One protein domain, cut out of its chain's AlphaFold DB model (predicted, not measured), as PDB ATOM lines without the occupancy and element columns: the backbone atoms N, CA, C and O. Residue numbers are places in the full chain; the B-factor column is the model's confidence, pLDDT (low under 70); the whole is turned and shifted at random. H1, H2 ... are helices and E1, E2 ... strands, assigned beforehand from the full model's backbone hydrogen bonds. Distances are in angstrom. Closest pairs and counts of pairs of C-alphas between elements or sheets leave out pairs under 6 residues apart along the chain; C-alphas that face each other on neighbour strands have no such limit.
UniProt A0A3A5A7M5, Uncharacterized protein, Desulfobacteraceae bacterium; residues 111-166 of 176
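AT A GLANCE: This is residues 111 to 166 of the 176 residues of an uncharacterized protein of Desulfobacteraceae bacterium (UniProt A0A3A5A7M5). What shows first? There is little regular structure: two small clusters make the ends of an elongated outline, H1 packing on the strand pair E1 and E2 at one, H2 with E3 at the other. What is printed? Of 56 residues, 21 are in named elements, in the order E1, H1, E2, H2, E3, a mixed class. It is compact, radius of gyration of the C-alphas 11.6 A, spanning 34 by 19 by 19 A.

HOW THE PARTS SIT: Which strands pair? E1, residues 122 to 124, and E2, residues 145 to 147, are antiparallel at 149 degrees, with N 122 and O 147 3.0 A apart. What of the rest? The closest C-alphas of E1 and H1, residues 136 to 141, are Cys 123 and Cys 139, 5.7 A. Those of H2, residues 153 to 157, and E3, residues 162 to 165, are Gln 153 and Trp 163, 5.5 A. E3 pairs with no named strand; H1 and H2 have every O i to N i+4 pair within hydrogen-bond range.

IN THESE COORDINATES: Where does E1 begin? C-alpha 122 is at (337.787, 350.177, 318.321). Where does E3 end? C-alpha 165 is at (323.882, 358.623, 332.016).

THE WHOLE: Any cut? The printed part has none. Which link is long? E1 to H1.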
ATOM      1  N   CYS A 111     329.223 356.529 326.516       82.81
ATOM      2  CA  CYS A 111     329.667 357.567 325.614       82.81
ATOM      3  C   CYS A 111     328.928 357.422 324.286       82.81
ATOM      4  O   CYS A 111     328.879 356.316 323.752       82.81
ATOM      5  N   GLN A 112     328.356 358.501 323.757       86.62
ATOM      6  CA  GLN A 112     327.630 358.490 322.484       86.62
ATOM      7  C   GLN A 112     328.244 359.471 321.484       86.62
ATOM      8  O   GLN A 112     328.706 360.540 321.875       86.62
ATOM      9  N   ASN A 113     328.232 359.132 320.197       83.06
ATOM     10  CA  ASN A 113     328.610 360.056 319.127       83.06
ATOM     11  C   ASN A 113     327.487 361.080 318.845       83.06
ATOM     12  O   ASN A 113     326.408 361.024 319.439       83.06
ATOM     13  N   GLU A 114     327.701 362.004 317.903       83.56
ATOM     14  CA  GLU A 114     326.699 363.018 317.519       83.56
ATOM     15  C   GLU A 114     325.367 362.425 317.017       83.56
ATOM     16  O   GLU A 114     324.329 363.084 317.077       83.56
ATOM     17  N   LYS A 115     325.377 361.172 316.546       82.25
ATOM     18  CA  LYS A 115     324.187 360.444 316.082       82.25
ATOM     19  C   LYS A 115     323.457 359.708 317.212       82.25
ATOM     20  O   LYS A 115     322.405 359.122 316.966       82.25
ATOM     21  N   GLY A 116     323.990 359.739 318.436       77.94
ATOM     22  CA  GLY A 116     323.458 359.010 319.590       77.94
ATOM     23  C   GLY A 116     323.863 357.532 319.637       77.94
ATOM     24  O   GLY A 116     323.301 356.772 320.423       77.94
ATOM     25  N   GLU A 117     324.812 357.100 318.804       79.25
ATOM     26  CA  GLU A 117     325.308 355.721 318.801       79.25
ATOM     27  C   GLU A 117     326.417 355.563 319.851       79.25
ATOM     28  O   GLU A 117     327.247 356.467 319.993       79.25
ATOM     29  N   PRO A 118     326.470 354.440 320.588       76.25
ATOM     30  CA  PRO A 118     327.484 354.235 321.612       76.25
ATOM     31  C   PRO A 118     328.888 354.139 320.997       76.25
ATOM     32  O   PRO A 118     329.126 353.349 320.083       76.25
ATOM     33  N   ILE A 119     329.832 354.907 321.539       78.62
ATOM     34  CA  ILE A 119     331.259 354.785 321.237       78.62
ATOM     35  C   ILE A 119     331.798 353.608 322.049       78.62
ATOM     36  O   ILE A 119     332.056 353.721 323.248       78.62
ATOM     37  N   ILE A 120     331.923 352.463 321.387       79.94
ATOM     38  CA  ILE A 120     332.509 351.239 321.940       79.94
ATOM     39  C   ILE A 120     334.019 351.195 321.681       79.94
ATOM     40  O   ILE A 120     334.592 352.151 321.169       79.94
ATOM     41  N   GLU A 121     334.683 350.114 322.080       84.69
ATOM     42  CA  GLU A 121     336.075 349.861 321.712       84.69
ATOM     43  C   GLU A 121     336.277 349.770 320.194       84.69
ATOM     44  O   GLU A 121     335.372 349.398 319.445       84.69
ATOM     45  N   GLY A 122     337.476 350.121 319.739       87.06
ATOM     46  CA  GLY A 122     337.787 350.177 318.321       87.06
ATOM     47  C   GLY A 122     339.261 350.430 318.042       87.06
ATOM     48  O   GLY A 122     340.107 350.452 318.938       87.06
ATOM     49  N   CYS A 123     339.559 350.595 316.757       89.25
ATOM     50  CA  CYS A 123     340.900 350.812 316.247       89.25
ATOM     51  C   CYS A 123     340.950 352.102 315.438       89.25
ATOM     52  O   CYS A 123     340.055 352.348 314.633       89.25
ATOM     53  N   GLU A 124     342.003 352.887 315.624       90.44
ATOM     54  CA  GLU A 124     342.255 354.128 314.893       90.44
ATOM     55  C   GLU A 124     343.623 354.090 314.215       90.44
ATOM     56  O   GLU A 124     344.605 353.621 314.799       90.44
ATOM     57  N   ASP A 125     343.695 354.592 312.984       89.75
ATOM     58  CA  ASP A 125     344.964 354.804 312.297       89.75
ATOM     59  C   ASP A 125     345.773 355.948 312.941       89.75
ATOM     60  O   ASP A 125     345.379 356.565 313.933       89.75
ATOM     61  N   LYS A 126     346.956 356.229 312.390       87.50
ATOM     62  CA  LYS A 126     347.843 357.287 312.904       87.50
ATOM     63  C   LYS A 126     347.284 358.699 312.723       87.50
ATOM     64  O   LYS A 126     347.773 359.614 313.379       87.50
ATOM     65  N   ASP A 127     346.296 358.850 311.851       85.12
ATOM     66  CA  ASP A 127     345.630 360.110 311.549       85.12
ATOM     67  C   ASP A 127     344.334 360.274 312.373       85.12
ATOM     68  O   ASP A 127     343.672 361.306 312.279       85.12
ATOM     69  N   GLY A 128     343.991 359.286 313.214       80.12
ATOM     70  CA  GLY A 128     342.809 359.293 314.079       80.12
ATOM     71  C   GLY A 128     341.523 358.830 313.389       80.12
ATOM     72  O   GLY A 128     340.435 359.065 313.913       80.12
ATOM     73  N   ASN A 129     341.604 358.185 312.221       83.12
ATOM     74  CA  ASN A 129     340.425 357.639 311.548       83.12
ATOM     75  C   ASN A 129     340.140 356.213 312.017       83.12
ATOM     76  O   ASN A 129     341.047 355.390 312.141       83.12
ATOM     77  N   ALA A 130     338.859 355.891 312.199       82.62
ATOM     78  CA  ALA A 130     338.432 354.551 312.581       82.62
ATOM     79  C   ALA A 130     338.781 353.507 311.503       82.62
ATOM     80  O   ALA A 130     338.408 353.641 310.335       82.62
ATOM     81  N   VAL A 131     339.443 352.426 311.919       85.50
ATOM     82  CA  VAL A 131     339.840 351.294 311.077       85.50
ATOM     83  C   VAL A 131     338.998 350.070 311.443       85.50
ATOM     84  O   VAL A 131     338.961 349.675 312.612       85.50
ATOM     85  N   PRO A 132     338.338 349.419 310.470       82.50
ATOM     86  CA  PRO A 132     337.582 348.203 310.726       82.50
ATOM     87  C   PRO A 132     338.542 347.021 310.921       82.50
ATOM     88  O   PRO A 132     339.055 346.466 309.954       82.50
ATOM     89  N   VAL A 133     338.768 346.621 312.171       81.75
ATOM     90  CA  VAL A 133     339.531 345.413 312.538       81.75
ATOM     91  C   VAL A 133     338.695 344.530 313.459       81.75
ATOM     92  O   VAL A 133     337.778 345.018 314.123       81.75
ATOM     93  N   LYS A 134     338.988 343.228 313.504       82.06
ATOM     94  CA  LYS A 134     338.233 342.287 314.344       82.06
ATOM     95  C   LYS A 134     338.574 342.393 315.820       82.06
ATOM     96  O   LYS A 134     337.703 342.153 316.652       82.06
ATOM     97  N   ASP A 135     339.830 342.684 316.139       87.00
ATOM     98  CA  ASP A 135     340.311 342.674 317.513       87.00
ATOM     99  C   ASP A 135     341.525 343.590 317.738       87.00
ATOM    100  O   ASP A 135     342.133 344.149 316.819       87.00
ATOM    101  N   MET A 136     341.886 343.727 319.015       87.69
ATOM    102  CA  MET A 136     343.032 344.513 319.461       87.69
ATOM    103  C   MET A 136     344.363 344.027 318.870       87.69
ATOM    104  O   MET A 136     345.265 344.845 318.666       87.69
ATOM    105  N   ALA A 137     344.530 342.722 318.646       91.12
ATOM    106  CA  ALA A 137     345.787 342.170 318.152       91.12
ATOM    107  C   ALA A 137     346.003 342.553 316.685       91.12
ATOM    108  O   ALA A 137     347.098 342.985 316.328       91.12
ATOM    109  N   GLU A 138     344.951 342.487 315.871       92.00
ATOM    110  CA  GLU A 138     344.956 342.965 314.489       92.00
ATOM    111  C   GLU A 138     345.222 344.474 314.427       92.00
ATOM    112  O   GLU A 138     346.104 344.913 313.686       92.00
ATOM    113  N   CYS A 139     344.552 345.261 315.279       91.19
ATOM    114  CA  CYS A 139     344.783 346.704 315.366       91.19
ATOM    115  C   CYS A 139     346.254 347.043 315.640       91.19
ATOM    116  O   CYS A 139     346.910 347.756 314.879       91.19
ATOM    117  N   LYS A 140     346.801 346.492 316.727       90.69
ATOM    118  CA  LYS A 140     348.178 346.774 317.139       90.69
ATOM    119  C   LYS A 140     349.191 346.202 316.150       90.69
ATOM    120  O   LYS A 140     350.225 346.823 315.923       90.69
ATOM    121  N   GLY A 141     348.890 345.055 315.538       90.75
ATOM    122  CA  GLY A 141     349.712 344.439 314.498       90.75
ATOM    123  C   GLY A 141     349.853 345.312 313.249       90.75
ATOM    124  O   GLY A 141     350.920 345.335 312.642       90.75
ATOM    125  N   ALA A 142     348.820 346.092 312.917       88.69
ATOM    126  CA  ALA A 142     348.851 347.078 311.836       88.69
ATOM    127  C   ALA A 142     349.582 348.388 312.205       88.69
ATOM    128  O   ALA A 142     349.725 349.274 311.362       88.69
ATOM    129  N   GLY A 143     350.066 348.528 313.446       90.25
ATOM    130  CA  GLY A 143     350.682 349.764 313.941       90.25
ATOM    131  C   GLY A 143     349.673 350.877 314.243       90.25
ATOM    132  O   GLY A 143     350.067 352.044 314.290       90.25
ATOM    133  N   ASN A 144     348.405 350.504 314.428       92.81
ATOM    134  CA  ASN A 144     347.294 351.381 314.778       92.81
ATOM    135  C   ASN A 144     347.080 351.420 316.300       92.81
ATOM    136  O   ASN A 144     347.605 350.590 317.053       92.81
ATOM    137  N   THR A 145     346.285 352.384 316.760       89.62
ATOM    138  CA  THR A 145     345.975 352.564 318.179       89.62
ATOM    139  C   THR A 145     344.653 351.885 318.511       89.62
ATOM    140  O   THR A 145     343.601 352.268 318.006       89.62
ATOM    141  N   TRP A 146     344.697 350.875 319.384       87.31
ATOM    142  CA  TRP A 146     343.481 350.300 319.958       87.31
ATOM    143  C   TRP A 146     343.010 351.141 321.129       87.31
ATOM    144  O   TRP A 146     343.797 351.484 322.017       87.31
ATOM    145  N   PHE A 147     341.712 351.378 321.176       83.19
ATOM    146  CA  PHE A 147     341.093 352.164 322.214       83.19
ATOM    147  C   PHE A 147     339.931 351.385 322.836       83.19
ATOM    148  O   PHE A 147     339.157 350.726 322.152       83.19
ATOM    149  N   GLY A 148     339.815 351.430 324.164       79.94
ATOM    150  CA  GLY A 148     338.709 350.783 324.878       79.94
ATOM    151  C   GLY A 148     337.440 351.635 324.875       79.94
ATOM    152  O   GLY A 148     337.500 352.841 324.609       79.94
ATOM    153  N   THR A 149     336.304 351.038 325.229       78.62
ATOM    154  CA  THR A 149     335.064 351.771 325.526       78.62
ATOM    155  C   THR A 149     335.323 352.810 326.628       78.62
ATOM    156  O   THR A 149     335.854 352.437 327.683       78.62
ATOM    157  N   PRO A 150     334.991 354.100 326.429       77.38
ATOM    158  CA  PRO A 150     335.111 355.100 327.484       77.38
ATOM    159  C   PRO A 150     334.205 354.732 328.665       77.38
ATOM    160  O   PRO A 150     332.998 354.575 328.492       77.38
ATOM    161  N   ARG A 151     334.795 354.584 329.857       74.69
ATOM    162  CA  ARG A 151     334.078 354.306 331.118       74.69
ATOM    163  C   ARG A 151     333.969 355.523 332.032       74.69
ATOM    164  O   ARG A 151     333.416 355.446 333.117       74.69
ATOM    165  N   ASP A 152     334.471 356.662 331.579       78.19
ATOM    166  CA  ASP A 152     334.373 357.919 332.295       78.19
ATOM    167  C   ASP A 152     334.123 359.067 331.316       78.19
ATOM    168  O   ASP A 152     334.394 358.975 330.111       78.19
ATOM    169  N   GLN A 153     333.574 360.151 331.858       81.62
ATOM    170  CA  GLN A 153     333.207 361.335 331.095       81.62
ATOM    171  C   GLN A 153     334.415 361.973 330.402       81.62
ATOM    172  O   GLN A 153     334.289 362.376 329.251       81.62
ATOM    173  N   ALA A 154     335.583 362.009 331.052       83.25
ATOM    174  CA  ALA A 154     336.770 362.640 330.484       83.25
ATOM    175  C   ALA A 154     337.226 361.912 329.213       83.25
ATOM    176  O   ALA A 154     337.347 362.532 328.161       83.25
ATOM    177  N   ARG A 155     337.350 360.581 329.264       82.56
ATOM    178  CA  ARG A 155     337.677 359.760 328.086       82.56
ATOM    179  C   ARG A 155     336.625 359.841 326.988       82.56
ATOM    180  O   ARG A 155     336.941 359.616 325.823       82.56
ATOM    181  N   CYS A 156     335.367 360.084 327.345       84.38
ATOM    182  CA  CYS A 156     334.305 360.264 326.365       84.38
ATOM    183  C   CYS A 156     334.433 361.603 325.631       84.38
ATOM    184  O   CYS A 156     334.384 361.642 324.401       84.38
ATOM    185  N   GLU A 157     334.646 362.683 326.381       87.19
ATOM    186  CA  GLU A 157     334.802 364.037 325.848       87.19
ATOM    187  C   GLU A 157     336.095 364.190 325.039       87.19
ATOM    188  O   GLU A 157     336.077 364.820 323.984       87.19
ATOM    189  N   GLU A 158     337.189 363.541 325.458       83.50
ATOM    190  CA  GLU A 158     338.441 363.451 324.686       83.50
ATOM    191  C   GLU A 158     338.224 362.880 323.279       83.50
ATOM    192  O   GLU A 158     338.969 363.206 322.356       83.50
ATOM    193  N   ARG A 159     337.182 362.063 323.091       77.81
ATOM    194  CA  ARG A 159     336.814 361.477 321.795       77.81
ATOM    195  C   ARG A 159     335.723 362.237 321.052       77.81
ATOM    196  O   ARG A 159     335.156 361.716 320.094       77.81
ATOM    197  N   GLY A 160     335.380 363.435 321.513       82.88
ATOM    198  CA  GLY A 160     334.277 364.214 320.952       82.88
ATOM    199  C   GLY A 160     332.907 363.565 321.170       82.88
ATOM    200  O   GLY A 160     331.938 363.928 320.506       82.88
ATOM    201  N   GLY A 161     332.818 362.593 322.081       85.44
ATOM    202  CA  GLY A 161     331.570 361.961 322.464       85.44
ATOM    203  C   GLY A 161     330.841 362.751 323.544       85.44
ATOM    204  O   GLY A 161     331.423 363.517 324.311       85.44
ATOM    205  N   LYS A 162     329.535 362.528 323.636       87.38
ATOM    206  CA  LYS A 162     328.689 363.032 324.711       87.38
ATOM    207  C   LYS A 162     328.513 361.950 325.769       87.38
ATOM    208  O   LYS A 162     328.017 360.864 325.467       87.38
ATOM    209  N   TRP A 163     328.867 362.259 327.013       84.31
ATOM    210  CA  TRP A 163     328.611 361.369 328.143       84.31
ATOM    211  C   TRP A 163     327.123 361.374 328.490       84.31
ATOM    212  O   TRP A 163     326.545 362.418 328.805       84.31
ATOM    213  N   VAL A 164     326.483 360.210 328.416       83.06
ATOM    214  CA  VAL A 164     325.057 360.057 328.695       83.06
ATOM    215  C   VAL A 164     324.886 359.062 329.831       83.06
ATOM    216  O   VAL A 164     325.217 357.886 329.712       83.06
ATOM    217  N   THR A 165     324.327 359.526 330.951       79.88
ATOM    218  CA  THR A 165     323.882 358.623 332.016       79.88
ATOM    219  C   THR A 165     322.751 357.769 331.468       79.88
ATOM    220  O   THR A 165     321.669 358.287 331.162       79.88
ATOM    221  N   ASN A 166     323.000 356.474 331.335       71.56
ATOM    222  CA  ASN A 166     322.007 355.547 330.853       71.56
ATOM    223  C   ASN A 166     321.070 355.234 332.012       71.56
ATOM    224  O   ASN A 166     321.339 354.356 332.820       71.56
TER     225      ASN A 166